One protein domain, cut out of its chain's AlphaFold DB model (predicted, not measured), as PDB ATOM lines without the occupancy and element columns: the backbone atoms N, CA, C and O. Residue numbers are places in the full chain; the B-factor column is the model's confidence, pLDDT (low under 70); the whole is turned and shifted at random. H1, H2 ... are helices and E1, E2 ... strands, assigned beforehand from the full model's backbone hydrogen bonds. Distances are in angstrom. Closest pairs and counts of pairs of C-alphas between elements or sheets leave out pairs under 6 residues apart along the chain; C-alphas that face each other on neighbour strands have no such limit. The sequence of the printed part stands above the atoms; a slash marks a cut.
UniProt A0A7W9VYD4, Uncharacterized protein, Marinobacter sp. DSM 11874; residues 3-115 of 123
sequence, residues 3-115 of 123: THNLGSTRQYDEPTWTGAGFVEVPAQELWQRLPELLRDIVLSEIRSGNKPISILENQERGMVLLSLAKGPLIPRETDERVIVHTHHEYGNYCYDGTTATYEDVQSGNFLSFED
ATOM      1  N   THR A   3     199.152 170.062 101.889       87.62
ATOM      2  CA  THR A   3     198.716 170.005 103.292       87.62
ATOM      3  C   THR A   3     198.291 168.599 103.657       87.62
ATOM      4  O   THR A   3     197.390 168.036 103.035       87.62
ATOM      5  N   HIS A   4     198.884 168.080 104.727       84.44
ATOM      6  CA  HIS A   4     198.631 166.739 105.232       84.44
ATOM      7  C   HIS A   4     198.037 166.817 106.639       84.44
ATOM      8  O   HIS A   4     198.509 167.569 107.493       84.44
ATOM      9  N   ASN A   5     196.976 166.043 106.879       83.75
ATOM     10  CA  ASN A   5     196.421 165.832 108.215       83.75
ATOM     11  C   ASN A   5     196.786 164.413 108.658       83.75
ATOM     12  O   ASN A   5     196.255 163.437 108.127       83.75
ATOM     13  N   LEU A   6     197.690 164.312 109.625       81.94
ATOM     14  CA  LEU A   6     198.265 163.075 110.146       81.94
ATOM     15  C   LEU A   6     197.754 162.849 111.575       81.94
ATOM     16  O   LEU A   6     198.500 162.894 112.551       81.94
ATOM     17  N   GLY A   7     196.436 162.691 111.712       87.56
ATOM     18  CA  GLY A   7     195.779 162.590 113.018       87.56
ATOM     19  C   GLY A   7     195.804 163.922 113.770       87.56
ATOM     20  O   GLY A   7     195.152 164.872 113.346       87.56
ATOM     21  N   SER A   8     196.550 163.989 114.874       87.19
ATOM     22  CA  SER A   8     196.740 165.206 115.679       87.19
ATOM     23  C   SER A   8     197.713 166.210 115.058       87.19
ATOM     24  O   SER A   8     197.941 167.273 115.635       87.19
ATOM     25  N   THR A   9     198.353 165.860 113.941       88.75
ATOM     26  CA  THR A   9     199.394 166.674 113.318       88.75
ATOM     27  C   THR A   9     198.906 167.254 112.001       88.75
ATOM     28  O   THR A   9     198.334 166.548 111.169       88.75
ATOM     29  N   ARG A  10     199.166 168.544 111.796       92.31
ATOM     30  CA  ARG A  10     198.915 169.238 110.536       92.31
ATOM     31  C   ARG A  10     200.233 169.709 109.950       92.31
ATOM     32  O   ARG A  10     200.951 170.448 110.612       92.31
ATOM     33  N   GLN A  11     200.526 169.295 108.727       93.25
ATOM     34  CA  GLN A  11     201.782 169.579 108.042       93.25
ATOM     35  C   GLN A  11     201.527 170.361 106.758       93.25
ATOM     36  O   GLN A  11     200.544 170.109 106.055       93.25
ATOM     37  N   TYR A  12     202.409 171.317 106.485       95.44
ATOM     38  CA  TYR A  12     202.376 172.189 105.322       95.44
ATOM     39  C   TYR A  12     203.700 172.088 104.577       95.44
ATOM     40  O   TYR A  12     204.706 172.640 105.027       95.44
ATOM     41  N   ASP A  13     203.678 171.410 103.434       94.31
ATOM     42  CA  ASP A  13     204.878 171.128 102.653       94.31
ATOM     43  C   ASP A  13     205.101 172.168 101.568       94.31
ATOM     44  O   ASP A  13     204.159 172.666 100.947       94.31
ATOM     45  N   GLU A  14     206.369 172.507 101.372       93.75
ATOM     46  CA  GLU A  14     206.872 173.524 100.453       93.75
ATOM     47  C   GLU A  14     206.081 174.851 100.504       93.75
ATOM     48  O   GLU A  14     205.558 175.317  99.478       93.75
ATOM     49  N   PRO A  15     205.933 175.481 101.689       95.62
ATOM     50  CA  PRO A  15     205.381 176.825 101.777       95.62
ATOM     51  C   PRO A  15     206.340 177.846 101.148       95.62
ATOM     52  O   PRO A  15     207.567 177.708 101.179       95.62
ATOM     53  N   THR A  16     205.785 178.914 100.584       96.75
ATOM     54  CA  THR A  16     206.557 179.912  99.845       96.75
ATOM     55  C   THR A  16     207.289 180.838 100.815       96.75
ATOM     56  O   THR A  16     206.678 181.680 101.476       96.75
ATOM     57  N   TRP A  17     208.618 180.718 100.884       95.81
ATOM     58  CA  TRP A  17     209.460 181.567 101.729       95.81
ATOM     59  C   TRP A  17     209.733 182.944 101.106       95.81
ATOM     60  O   TRP A  17     210.101 183.061  99.939       95.81
ATOM     61  N   THR A  18     209.612 183.995 101.916       94.31
ATOM     62  CA  THR A  18     209.768 185.403 101.491       94.31
ATOM     63  C   THR A  18     211.088 186.051 101.913       94.31
ATOM     64  O   THR A  18     211.359 187.192 101.549       94.31
ATOM     65  N   GLY A  19     211.907 185.359 102.709       90.69
ATOM     66  CA  GLY A  19     213.097 185.926 103.356       90.69
ATOM     67  C   GLY A  19     212.927 186.179 104.858       90.69
ATOM     68  O   GLY A  19     213.920 186.166 105.576       90.69
ATOM     69  N   ALA A  20     211.693 186.363 105.341       91.31
ATOM     70  CA  ALA A  20     211.401 186.630 106.760       91.31
ATOM     71  C   ALA A  20     210.144 185.909 107.299       91.31
ATOM     72  O   ALA A  20     209.729 186.132 108.440       91.31
ATOM     73  N   GLY A  21     209.519 185.071 106.476       95.69
ATOM     74  CA  GLY A  21     208.268 184.379 106.771       95.69
ATOM     75  C   GLY A  21     207.700 183.690 105.532       95.69
ATOM     76  O   GLY A  21     208.338 183.674 104.471       95.69
ATOM     77  N   PHE A  22     206.480 183.182 105.650       97.94
ATOM     78  CA  PHE A  22     205.758 182.489 104.586       97.94
ATOM     79  C   PHE A  22     204.663 183.363 103.967       97.94
ATOM     80  O   PHE A  22     204.101 184.240 104.623       97.94
ATOM     81  N   VAL A  23     204.360 183.123 102.688       97.44
ATOM     82  CA  VAL A  23     203.232 183.771 101.995       97.44
ATOM     83  C   VAL A  23     201.903 183.200 102.486       97.44
ATOM     84  O   VAL A  23     200.932 183.932 102.680       97.44
ATOM     85  N   GLU A  24     201.845 181.885 102.670       97.38
ATOM     86  CA  GLU A  24     200.638 181.170 103.042       97.38
ATOM     87  C   GLU A  24     200.293 181.433 104.510       97.38
ATOM     88  O   GLU A  24     201.080 181.145 105.411       97.38
ATOM     89  N   VAL A  25     199.081 181.949 104.747       96.62
ATOM     90  CA  VAL A  25     198.613 182.370 106.079       96.62
ATOM     91  C   VAL A  25     198.816 181.293 107.152       96.62
ATOM     92  O   VAL A  25     199.413 181.624 108.173       96.62
ATOM     93  N   PRO A  26     198.437 180.014 106.946       95.88
ATOM     94  CA  PRO A  26     198.618 179.008 107.991       95.88
ATOM     95  C   PRO A  26     200.092 178.762 108.341       95.88
ATOM     96  O   PRO A  26     200.451 178.696 109.514       95.88
ATOM     97  N   ALA A  27     200.968 178.690 107.336       97.00
ATOM     98  CA  ALA A  27     202.404 178.530 107.554       97.00
ATOM     99  C   ALA A  27     202.999 179.758 108.263       97.00
ATOM    100  O   ALA A  27     203.830 179.624 109.160       97.00
ATOM    101  N   GLN A  28     202.537 180.960 107.910       97.88
ATOM    102  CA  GLN A  28     202.967 182.203 108.544       97.88
ATOM    103  C   GLN A  28     202.519 182.305 110.010       97.88
ATOM    104  O   GLN A  28     203.284 182.780 110.849       97.88
ATOM    105  N   GLU A  29     201.312 181.847 110.340       97.56
ATOM    106  CA  GLU A  29     200.819 181.785 111.721       97.56
ATOM    107  C   GLU A  29     201.660 180.824 112.572       97.56
ATOM    108  O   GLU A  29     202.048 181.162 113.692       97.56
ATOM    109  N   LEU A  30     202.009 179.653 112.030       97.56
ATOM    110  CA  LEU A  30     202.900 178.700 112.698       97.56
ATOM    111  C   LEU A  30     204.320 179.252 112.856       97.56
ATOM    112  O   LEU A  30     204.898 179.158 113.938       97.56
ATOM    113  N   TRP A  31     204.855 179.910 111.826       97.81
ATOM    114  CA  TRP A  31     206.134 180.614 111.910       97.81
ATOM    115  C   TRP A  31     206.134 181.642 113.038       97.81
ATOM    116  O   TRP A  31     207.078 181.704 113.816       97.81
ATOM    117  N   GLN A  32     205.067 182.425 113.184       97.56
ATOM    118  CA  GLN A  32     204.963 183.427 114.246       97.56
ATOM    119  C   GLN A  32     204.869 182.833 115.657       97.56
ATOM    120  O   GLN A  32     205.199 183.529 116.616       97.56
ATOM    121  N   ARG A  33     204.450 181.570 115.779       96.94
ATOM    122  CA  ARG A  33     204.395 180.828 117.044       96.94
ATOM    123  C   ARG A  33     205.724 180.197 117.441       96.94
ATOM    124  O   ARG A  33     205.892 179.888 118.619       96.94
ATOM    125  N   LEU A  34     206.656 180.009 116.502       96.62
ATOM    126  CA  LEU A  34     207.994 179.544 116.855       96.62
ATOM    127  C   LEU A  34     208.666 180.544 117.809       96.62
ATOM    128  O   LEU A  34     208.578 181.760 117.589       96.62
ATOM    129  N   PRO A  35     209.380 180.059 118.842       96.75
ATOM    130  CA  PRO A  35     210.158 180.911 119.725       96.75
ATOM    131  C   PRO A  35     211.116 181.783 118.916       96.75
ATOM    132  O   PRO A  35     211.710 181.326 117.940       96.75
ATOM    133  N   GLU A  36     211.293 183.035 119.340       96.38
ATOM    134  CA  GLU A  36     212.198 183.993 118.687       96.38
ATOM    135  C   GLU A  36     213.597 183.405 118.475       96.38
ATOM    136  O   GLU A  36     214.119 183.469 117.369       96.38
ATOM    137  N   LEU A  37     214.116 182.690 119.476       96.12
ATOM    138  CA  LEU A  37     215.395 181.994 119.381       96.12
ATOM    139  C   LEU A  37     215.464 180.994 118.218       96.12
ATOM    140  O   LEU A  37     216.447 180.979 117.482       96.12
ATOM    141  N   LEU A  38     214.437 180.156 118.037       97.12
ATOM    142  CA  LEU A  38     214.417 179.197 116.930       97.12
ATOM    143  C   LEU A  38     214.280 179.918 115.587       97.12
ATOM    144  O   LEU A  38     214.938 179.540 114.621       97.12
ATOM    145  N   ARG A  39     213.497 181.002 115.527       97.75
ATOM    146  CA  ARG A  39     213.406 181.833 114.319       97.75
ATOM    147  C   ARG A  39     214.747 182.464 113.953       97.75
ATOM    148  O   ARG A  39     215.105 182.464 112.779       97.75
ATOM    149  N   ASP A  40     215.514 182.943 114.926       97.31
ATOM    150  CA  ASP A  40     216.840 183.524 114.694       97.31
ATOM    151  C   ASP A  40     217.844 182.498 114.156       97.31
ATOM    152  O   ASP A  40     218.647 182.812 113.265       97.31
ATOM    153  N   ILE A  41     217.775 181.260 114.657       97.00
ATOM    154  CA  ILE A  41     218.559 180.135 114.131       97.00
ATOM    155  C   ILE A  41     218.177 179.889 112.669       97.00
ATOM    156  O   ILE A  41     219.051 179.905 111.802       97.00
ATOM    157  N   VAL A  42     216.883 179.760 112.370       97.50
ATOM    158  CA  VAL A  42     216.374 179.542 111.006       97.50
ATOM    159  C   VAL A  42     216.813 180.653 110.055       97.50
ATOM    160  O   VAL A  42     217.312 180.380 108.965       97.50
ATOM    161  N   LEU A  43     216.683 181.918 110.455       97.81
ATOM    162  CA  LEU A  43     217.112 183.049 109.629       97.81
ATOM    163  C   LEU A  43     218.622 183.029 109.369       97.81
ATOM    164  O   LEU A  43     219.067 183.433 108.294       97.81
ATOM    165  N   SER A  44     219.419 182.563 110.330       96.88
ATOM    166  CA  SER A  44     220.866 182.410 110.159       96.88
ATOM    167  C   SER A  44     221.204 181.277 109.190       96.88
ATOM    168  O   SER A  44     221.992 181.488 108.273       96.88
ATOM    169  N   GLU A  45     220.543 180.130 109.318       97.25
ATOM    170  CA  GLU A  45     220.662 178.993 108.397       97.25
ATOM    171  C   GLU A  45     220.292 179.369 106.957       97.25
ATOM    172  O   GLU A  45     221.019 179.062 106.011       97.25
ATOM    173  N   ILE A  46     219.201 180.116 106.777       96.19
ATOM    174  CA  ILE A  46     218.756 180.589 105.461       96.19
ATOM    175  C   ILE A  46     219.782 181.540 104.838       96.19
ATOM    176  O   ILE A  46     220.089 181.422 103.651       96.19
ATOM    177  N   ARG A  47     220.374 182.448 105.627       96.56
ATOM    178  CA  ARG A  47     221.472 183.314 105.153       96.56
ATOM    179  C   ARG A  47     222.699 182.513 104.710       96.56
ATOM    180  O   ARG A  47     223.398 182.955 103.802       96.56
ATOM    181  N   SER A  48     222.928 181.350 105.313       96.38
ATOM    182  CA  SER A  48     223.998 180.418 104.938       96.38
ATOM    183  C   SER A  48     223.648 179.523 103.739       96.38
ATOM    184  O   SER A  48     224.501 178.766 103.281       96.38
ATOM    185  N   GLY A  49     222.433 179.617 103.183       95.56
ATOM    186  CA  GLY A  49     222.011 178.863 101.997       95.56
ATOM    187  C   GLY A  49     221.204 177.595 102.288       95.56
ATOM    188  O   GLY A  49     221.107 176.715 101.419       95.56
ATOM    189  N   ASN A  50     220.635 177.488 103.491       95.75
ATOM    190  CA  ASN A  50     219.571 176.537 103.796       95.75
ATOM    191  C   ASN A  50     218.204 177.098 103.349       95.75
ATOM    192  O   ASN A  50     218.095 178.258 102.944       95.75
ATOM    193  N   LYS A  51     217.147 176.287 103.396       95.62
ATOM    194  CA  LYS A  51     215.779 176.740 103.099       95.62
ATOM    195  C   LYS A  51     214.753 175.937 103.898       95.62
ATOM    196  O   LYS A  51     214.961 174.737 104.072       95.62
ATOM    197  N   PRO A  52     213.652 176.556 104.351       96.62
ATOM    198  CA  PRO A  52     212.546 175.814 104.934       96.62
ATOM    199  C   PRO A  52     211.851 174.989 103.850       96.62
ATOM    200  O   PRO A  52     211.694 175.459 102.720       96.62
ATOM    201  N   ILE A  53     211.447 173.772 104.197       95.69
ATOM    202  CA  ILE A  53     210.748 172.852 103.284       95.69
ATOM    203  C   ILE A  53     209.400 172.401 103.821       95.69
ATOM    204  O   ILE A  53     208.525 172.072 103.033       95.69
ATOM    205  N   SER A  54     209.210 172.423 105.136       95.31
ATOM    206  CA  SER A  54     207.949 172.049 105.756       95.31
ATOM    207  C   SER A  54     207.795 172.760 107.088       95.31
ATOM    208  O   SER A  54     208.785 173.065 107.759       95.31
ATOM    209  N   ILE A  55     206.554 173.045 107.465       96.12
ATOM    210  CA  ILE A  55     206.198 173.468 108.816       96.12
ATOM    211  C   ILE A  55     204.993 172.661 109.276       96.12
ATOM    212  O   ILE A  55     204.009 172.524 108.548       96.12
ATOM    213  N   LEU A  56     205.060 172.128 110.491       94.38
ATOM    214  CA  LEU A  56     203.993 171.319 111.056       94.38
ATOM    215  C   LEU A  56     203.628 171.754 112.467       94.38
ATOM    216  O   LEU A  56     204.425 172.329 113.205       94.38
ATOM    217  N   GLU A  57     202.394 171.447 112.832       94.31
ATOM    218  CA  GLU A  57     201.838 171.643 114.158       94.31
ATOM    219  C   GLU A  57     201.349 170.311 114.711       94.31
ATOM    220  O   GLU A  57     200.517 169.648 114.089       94.31
ATOM    221  N   ASN A  58     201.777 169.973 115.924       92.25
ATOM    222  CA  ASN A  58     201.074 168.994 116.738       92.25
ATOM    223  C   ASN A  58     199.977 169.712 117.538       92.25
ATOM    224  O   ASN A  58     200.264 170.462 118.472       92.25
ATOM    225  N   GLN A  59     198.719 169.479 117.175       89.00
ATOM    226  CA  GLN A  59     197.563 170.192 117.721       89.00
ATOM    227  C   GLN A  59     197.254 169.807 119.173       89.00
ATOM    228  O   GLN A  59     196.717 170.621 119.920       89.00
ATOM    229  N   GLU A  60     197.607 168.591 119.598       88.81
ATOM    230  CA  GLU A  60     197.393 168.127 120.976       88.81
ATOM    231  C   GLU A  60     198.367 168.772 121.960       88.81
ATOM    232  O   GLU A  60     197.989 169.150 123.069       88.81
ATOM    233  N   ARG A  61     199.633 168.904 121.555       87.50
ATOM    234  CA  ARG A  61     200.708 169.455 122.388       87.50
ATOM    235  C   ARG A  61     200.955 170.944 122.140       87.50
ATOM    236  O   ARG A  61     201.709 171.557 122.886       87.50
ATOM    237  N   GLY A  62     200.341 171.522 121.106       89.75
ATOM    238  CA  GLY A  62     200.521 172.919 120.705       89.75
ATOM    239  C   GLY A  62     201.918 173.244 120.164       89.75
ATOM    240  O   GLY A  62     202.273 174.422 120.091       89.75
ATOM    241  N   MET A  63     202.696 172.221 119.797       93.06
ATOM    242  CA  MET A  63     204.089 172.350 119.362       93.06
ATOM    243  C   MET A  63     204.170 172.599 117.859       93.06
ATOM    244  O   MET A  63     203.372 172.066 117.088       93.06
ATOM    245  N   VAL A  64     205.173 173.365 117.453       95.44
ATOM    246  CA  VAL A  64     205.523 173.659 116.068       95.44
ATOM    247  C   VAL A  64     206.893 173.065 115.769       95.44
ATOM    248  O   VAL A  64     207.829 173.206 116.561       95.44
ATOM    249  N   LEU A  65     207.002 172.429 114.609       94.81
ATOM    250  CA  LEU A  65     208.265 171.977 114.043       94.81
ATOM    251  C   LEU A  65     208.456 172.619 112.672       94.81
ATOM    252  O   LEU A  65     207.521 172.665 111.871       94.81
ATOM    253  N   LEU A  66     209.662 173.126 112.412       96.75
ATOM    254  CA  LEU A  66     210.065 173.617 111.095       96.75
ATOM    255  C   LEU A  66     211.223 172.788 110.544       96.75
ATOM    256  O   LEU A  66     212.259 172.674 111.195       96.75
ATOM    257  N   SER A  67     211.063 172.288 109.325       95.50
ATOM    258  CA  SER A  67     212.064 171.475 108.637       95.50
ATOM    259  C   SER A  67     212.876 172.309 107.655       95.50
ATOM    260  O   SER A  67     212.325 173.086 106.864       95.50
ATOM    261  N   LEU A  68     214.191 172.129 107.691       96.25
ATOM    262  CA  LEU A  68     215.164 172.743 106.797       96.25
ATOM    263  C   LEU A  68     215.736 171.691 105.841       96.25
ATOM    264  O   LEU A  68     216.027 170.574 106.243       96.25
ATOM    265  N   ALA A  69     215.933 172.071 104.579       94.69
ATOM    266  CA  ALA A  69     216.305 171.165 103.484       94.69
ATOM    267  C   ALA A  69     217.672 170.477 103.612       94.69
ATOM    268  O   ALA A  69     218.017 169.653 102.770       94.69
ATOM    269  N   LYS A  70     218.513 170.937 104.536       94.12
ATOM    270  CA  LYS A  70     219.883 170.468 104.718       94.12
ATOM    271  C   LYS A  70     220.184 170.379 106.201       94.12
ATOM    272  O   LYS A  70     219.631 171.170 106.973       94.12
ATOM    273  N   GLY A  71     221.173 169.548 106.529       92.94
ATOM    274  CA  GLY A  71     221.901 169.569 107.793       92.94
ATOM    275  C   GLY A  71     222.298 170.989 108.235       92.94
ATOM    276  O   GLY A  71     222.392 171.894 107.394       92.94
ATOM    277  N   PRO A  72     222.554 171.210 109.538       94.19
ATOM    278  CA  PRO A  72     222.913 172.532 110.038       94.19
ATOM    279  C   PRO A  72     224.163 173.077 109.344       94.19
ATOM    280  O   PRO A  72     225.237 172.476 109.399       94.19
ATOM    281  N   LEU A  73     224.033 174.234 108.700       95.25
ATOM    282  CA  LEU A  73     225.152 174.922 108.054       95.25
ATOM    283  C   LEU A  73     225.940 175.772 109.053       95.25
ATOM    284  O   LEU A  73     227.093 176.129 108.802       95.25
ATOM    285  N   ILE A  74     225.317 176.105 110.183       93.44
ATOM    286  CA  ILE A  74     225.921 176.789 111.314       93.44
ATOM    287  C   ILE A  74     225.932 175.803 112.489       93.44
ATOM    288  O   ILE A  74     224.881 175.527 113.078       93.44
ATOM    289  N   PRO A  75     227.110 175.271 112.859       87.88
ATOM    290  CA  PRO A  75     227.225 174.363 113.988       87.88
ATOM    291  C   PRO A  75     226.712 175.004 115.277       87.88
ATOM    292  O   PRO A  75     227.016 176.163 115.578       87.88
ATOM    293  N   ARG A  76     225.960 174.227 116.054       91.25
ATOM    294  CA  ARG A  76     225.489 174.603 117.385       91.25
ATOM    295  C   ARG A  76     225.747 173.454 118.348       91.25
ATOM    296  O   ARG A  76     225.548 172.296 117.994       91.25
ATOM    297  N   GLU A  77     226.168 173.785 119.561       91.56
ATOM    298  CA  GLU A  77     226.233 172.833 120.669       91.56
ATOM    299  C   GLU A  77     224.989 172.964 121.551       91.56
ATOM    300  O   GLU A  77     224.364 174.025 121.612       91.56
ATOM    301  N   THR A  78     224.639 171.879 122.238       92.12
ATOM    302  CA  THR A  78     223.586 171.892 123.255       92.12
ATOM    303  C   THR A  78     223.899 172.913 124.347       92.12
ATOM    304  O   THR A  78     225.015 172.962 124.865       92.12
ATOM    305  N   ASP A  79     222.888 173.684 124.737       92.81
ATOM    306  CA  ASP A  79     222.947 174.641 125.837       92.81
ATOM    307  C   ASP A  79     221.700 174.529 126.742       92.81
ATOM    308  O   ASP A  79     220.894 173.608 126.615       92.81
ATOM    309  N   GLU A  80     221.547 175.439 127.709       92.38
ATOM    310  CA  GLU A  80     220.425 175.432 128.665       92.38
ATOM    311  C   GLU A  80     219.045 175.681 128.030       92.38
ATOM    312  O   GLU A  80     218.010 175.459 128.663       92.38
ATOM    313  N   ARG A  81     219.021 176.182 126.793       93.19
ATOM    314  CA  ARG A  81     217.822 176.635 126.094       93.19
ATOM    315  C   ARG A  81     217.506 175.771 124.885       93.19
ATOM    316  O   ARG A  81     216.324 175.529 124.640       93.19
ATOM    317  N   VAL A  82     218.533 175.337 124.155       94.56
ATOM    318  CA  VAL A  82     218.424 174.520 122.947       94.56
ATOM    319  C   VAL A  82     219.184 173.215 123.122       94.56
ATOM    320  O   VAL A  82     220.406 173.221 123.271       94.56
ATOM    321  N   ILE A  83     218.470 172.096 123.035       92.88
ATOM    322  CA  ILE A  83     219.086 170.770 122.973       92.88
ATOM    323  C   ILE A  83     219.286 170.388 121.515       92.88
ATOM    324  O   ILE A  83     218.352 170.449 120.715       92.88
ATOM    325  N   VAL A  84     220.514 170.007 121.171       92.31
ATOM    326  CA  VAL A  84     220.870 169.499 119.849       92.31
ATOM    327  C   VAL A  84     220.872 167.978 119.891       92.31
ATOM    328  O   VAL A  84     221.667 167.359 120.598       92.31
ATOM    329  N   HIS A  85     219.988 167.383 119.100       89.38
ATOM    330  CA  HIS A  85     219.870 165.944 118.913       89.38
ATOM    331  C   HIS A  85     220.478 165.579 117.560       89.38
ATOM    332  O   HIS A  85     220.025 166.084 116.539       89.38
ATOM    333  N   THR A  86     221.506 164.733 117.538       87.00
ATOM    334  CA  THR A  86     222.175 164.266 116.300       87.00
ATOM    335  C   THR A  86     221.988 162.775 116.041       87.00
ATOM    336  O   THR A  86     222.479 162.248 115.051       87.00
ATOM    337  N   HIS A  87     221.318 162.085 116.959       75.62
ATOM    338  CA  HIS A  87     221.027 160.662 116.886       75.62
ATOM    339  C   HIS A  87     219.631 160.431 117.463       75.62
ATOM    340  O   HIS A  87     219.193 161.160 118.361       75.62
ATOM    341  N   HIS A  88     218.943 159.403 116.972       65.50
ATOM    342  CA  HIS A  88     217.674 158.980 117.541       65.50
ATOM    343  C   HIS A  88     217.908 158.299 118.898       65.50
ATOM    344  O   HIS A  88     218.242 157.118 118.975       65.50
ATOM    345  N   GLU A  89     217.708 159.032 119.989       61.47
ATOM    346  CA  GLU A  89     217.689 158.474 121.340       61.47
ATOM    347  C   GLU A  89     216.413 158.907 122.076       61.47
ATOM    348  O   GLU A  89     215.897 159.999 121.864       61.47
ATOM    349  N   TYR A  90     215.873 158.030 122.929       51.34
ATOM    350  CA  TYR A  90     214.753 158.315 123.847       51.34
ATOM    351  C   TYR A  90     213.464 158.903 123.230       51.34
ATOM    352  O   TYR A  90     212.741 159.636 123.900       51.34
ATOM    353  N   GLY A  91     213.121 158.540 121.989       51.03
ATOM    354  CA  GLY A  91     211.889 159.014 121.337       51.03
ATOM    355  C   GLY A  91     211.960 160.466 120.853       51.03
ATOM    356  O   GLY A  91     210.919 161.093 120.656       51.03
ATOM    357  N   ASN A  92     213.174 160.998 120.684       49.88
ATOM    358  CA  ASN A  92     213.416 162.306 120.087       49.88
ATOM    359  C   ASN A  92     213.138 162.282 118.576       49.88
ATOM    360  O   ASN A  92     213.381 161.286 117.904       49.88
ATOM    361  N   TYR A  93     212.681 163.412 118.030       56.56
ATOM    362  CA  TYR A  93     212.236 163.570 116.636       56.56
ATOM    363  C   TYR A  93     213.345 163.512 115.571       56.56
ATOM    364  O   TYR A  93     213.083 163.850 114.422       56.56
ATOM    365  N   CYS A  94     214.567 163.103 115.918       57.47
ATOM    366  CA  CYS A  94     215.605 162.856 114.921       57.47
ATOM    367  C   CYS A  94     215.317 161.485 114.292       57.47
ATOM    368  O   CYS A  94     215.843 160.479 114.755       57.47
ATOM    369  N   TYR A  95     214.381 161.417 113.345       64.94
ATOM    370  CA  TYR A  95     214.035 160.181 112.635       64.94
ATOM    371  C   TYR A  95     215.028 159.913 111.491       64.94
ATOM    372  O   TYR A  95     215.794 160.808 111.111       64.94
ATOM    373  N   ASP A  96     215.025 158.682 110.965       62.31
ATOM    374  CA  ASP A  96     215.814 158.288 109.790       62.31
ATOM    375  C   ASP A  96     215.515 159.259 108.634       62.31
ATOM    376  O   ASP A  96     214.377 159.351 108.189       62.31
ATOM    377  N   GLY A  97     216.505 160.063 108.232       74.44
ATOM    378  CA  GLY A  97     216.321 161.153 107.261       74.44
ATOM    379  C   GLY A  97     216.659 162.551 107.767       74.44
ATOM    380  O   GLY A  97     216.707 163.489 106.979       74.44
ATOM    381  N   THR A  98     216.981 162.707 109.054       85.19
ATOM    382  CA  THR A  98     217.437 163.986 109.624       85.19
ATOM    383  C   THR A  98     218.898 163.925 110.071       85.19
ATOM    384  O   THR A  98     219.316 162.996 110.757       85.19
ATOM    385  N   THR A  99     219.692 164.945 109.730       88.50
ATOM    386  CA  THR A  99     221.065 165.112 110.242       88.50
ATOM    387  C   THR A  99     221.067 165.569 111.703       88.50
ATOM    388  O   THR A  99     221.958 165.213 112.474       88.50
ATOM    389  N   ALA A 100     220.106 166.417 112.079       91.00
ATOM    390  CA  ALA A 100     219.959 166.912 113.442       91.00
ATOM    391  C   ALA A 100     218.546 167.442 113.706       91.00
ATOM    392  O   ALA A 100     217.828 167.844 112.791       91.00
ATOM    393  N   THR A 101     218.183 167.534 114.984       92.81
ATOM    394  CA  THR A 101     216.998 168.251 115.465       92.81
ATOM    395  C   THR A 101     217.383 169.189 116.601       92.81
ATOM    396  O   THR A 101     218.109 168.792 117.511       92.81
ATOM    397  N   TYR A 102     216.904 170.433 116.575       94.25
ATOM    398  CA  TYR A 102     217.127 171.411 117.645       94.25
ATOM    399  C   TYR A 102     215.830 171.646 118.411       94.25
ATOM    400  O   TYR A 102     214.846 172.081 117.821       94.25
ATOM    401  N   GLU A 103     215.832 171.390 119.715       94.00
ATOM    402  CA  GLU A 103     214.673 171.525 120.602       94.00
ATOM    403  C   GLU A 103     214.793 172.748 121.501       94.00
ATOM    404  O   GLU A 103     215.763 172.874 122.241       94.00
ATOM    405  N   ASP A 104     213.773 173.601 121.526       95.12
ATOM    406  CA  ASP A 104     213.639 174.624 122.559       95.12
ATOM    407  C   ASP A 104     213.069 174.024 123.855       95.12
ATOM    408  O   ASP A 104     211.885 173.693 123.921       95.12
ATOM    409  N   VAL A 105     213.877 173.962 124.919       92.88
ATOM    410  CA  VAL A 105     213.549 173.254 126.177       92.88
ATOM    411  C   VAL A 105     212.270 173.759 126.854       92.88
ATOM    412  O   VAL A 105     211.567 172.990 127.504       92.88
ATOM    413  N   GLN A 106     211.952 175.055 126.750       92.38
ATOM    414  CA  GLN A 106     210.790 175.612 127.461       92.38
ATOM    415  C   GLN A 106     209.482 175.385 126.713       92.38
ATOM    416  O   GLN A 106     208.443 175.224 127.348       92.38
ATOM    417  N   SER A 107     209.511 175.438 125.382       92.19
ATOM    418  CA  SER A 107     208.298 175.325 124.571       92.19
ATOM    419  C   SER A 107     208.077 173.930 123.995       92.19
ATOM    420  O   SER A 107     206.947 173.611 123.636       92.19
ATOM    421  N   GLY A 108     209.126 173.108 123.903       91.50
ATOM    422  CA  GLY A 108     209.090 171.847 123.171       91.50
ATOM    423  C   GLY A 108     208.848 172.056 121.674       91.50
ATOM    424  O   GLY A 108     208.231 171.216 121.037       91.50
ATOM    425  N   ASN A 109     209.239 173.202 121.115       94.88
ATOM    426  CA  ASN A 109     209.225 173.423 119.668       94.88
ATOM    427  C   ASN A 109     210.557 172.978 119.068       94.88
ATOM    428  O   ASN A 109     211.588 173.054 119.739       94.88
ATOM    429  N   PHE A 110     210.544 172.565 117.801       92.94
ATOM    430  CA  PHE A 110     211.709 171.937 117.182       92.94
ATOM    431  C   PHE A 110     212.054 172.527 115.814       92.94
ATOM    432  O   PHE A 110     211.191 173.005 115.079       92.94
ATOM    433  N   LEU A 111     213.328 172.440 115.452       95.38
ATOM    434  CA  LEU A 111     213.790 172.533 114.073       95.38
ATOM    435  C   LEU A 111     214.299 171.157 113.656       95.38
ATOM    436  O   LEU A 111     215.119 170.607 114.387       95.38
ATOM    437  N   SER A 112     213.864 170.623 112.516       94.06
ATOM    438  CA  SER A 112     214.521 169.466 111.895       94.06
ATOM    439  C   SER A 112     215.427 169.930 110.762       94.06
ATOM    440  O   SER A 112     215.138 170.902 110.061       94.06
ATOM    441  N   PHE A 113     216.552 169.247 110.608       94.19
ATOM    442  CA  PHE A 113     217.497 169.459 109.527       94.19
ATOM    443  C   PHE A 113     217.581 168.166 108.734       94.19
ATOM    444  O   PHE A 113     218.154 167.193 109.225       94.19
ATOM    445  N   GLU A 114     216.990 168.149 107.543       91.12
ATOM    446  CA  GLU A 114     216.952 166.947 106.714       91.12
ATOM    447  C   GLU A 114     218.345 166.610 106.175       91.12
ATOM    448  O   GLU A 114     219.150 167.495 105.861       91.12
ATOM    449  N   ASP A 115     218.609 165.318 106.046       86.31
ATOM    450  CA  ASP A 115     219.757 164.792 105.332       86.31
ATOM    451  C   ASP A 115     219.390 164.627 103.845       86.31
ATOM    452  O   ASP A 115     218.627 163.728 103.494       86.31
TER     453      ASP A 115
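This is residues 3 to 115 of the 123 residues of an uncharacterized protein of Marinobacter sp. DSM 11874 (UniProt A0A7W9VYD4). A twisted sheet of seven strands has two helices, H1 and H2, over one face and no named helix on the other. H1 crosses the strands E3 and E4, H2 runs along E6, and the long link of residues 86 to 97 lies on the side away from the helices. The printed part has 113 residues, with elements in the order E1 E2 H1 H2 E3 E4 E5 E6 E7, of mixed class, helices and strands. The sheet is mixed, in the order E1 E2 E3 E4 E7 E6 E5. The whole is compact, with a radius of gyration of the C-alphas of 12.9 A and spans of 33 by 32 by 25 A.

E1, residues 3 to 6, begins at C-alpha 3 (198.716, 170.005, 103.292), and E2 is residues 9 to 13. H1, residues 25 to 33, is 12.5 A long, and H2, residues 36 to 47, is 16.4 A, beginning at C-alpha 36 (212.198, 183.993, 118.687). E3, residues 52 to 58, spans 17.8 A, and E4, residues 63 to 68, spans 16.8 A. E5 is residues 82 to 85. E6, residues 98 to 104, spans 17.2 A, and E7, residues 109 to 114, spans 16.4 A, ending at C-alpha 114 (216.952, 166.947, 106.714).

E1 and E2 form an antiparallel hairpin, with N 6 and O 9 2.8 A apart. E2 and E3 are antiparallel, with N 57 and O 10 at 2.8 A. E3 and E4 form a hairpin, with N 56 and O 65 at 2.9 A. E4 and E7 are parallel at 22 degrees, with N 68 and O 112 at 2.8 A. E5, E6 and E7 form a meander, each strand the antiparallel neighbour of the one before; N 85 and O 101 are 2.8 A apart, and so are N 102 and O 111. The edge strands are E1 and E5. H1 and H2 are on the same face of the sheet, in two layers. H1, at a height of 9.1 A over the sheet, runs across the strands, at 77 degrees to E3 on the local plane; its closest C-alphas to E3 are those of Ala 27 and Ile 55, 6.5 A apart. H2, at a height of 8.3 A, runs along the strands, at 6 degrees to E6 on the local plane; the C-alphas of Leu 38 and Asp 104, their closest, are 7.3 A apart. The helices are close but not clearly touching, at a steep tilt of 62 degrees, opposite ways; their closest C-alphas, those of Trp 31 and Arg 39, are 7.8 A apart. In H1 and H2 every O i to N i+4 pair is within hydrogen-bond range.

The two C-alphas farthest apart, those of Thr 18 and Tyr 90, are 35.5 A apart. The printed part has no cut. The links E2 to H1, E4 to E5 and E5 to E6 are long. The mean pLDDT of the printed part is 90.5, and residues 88 to 96 are under 70.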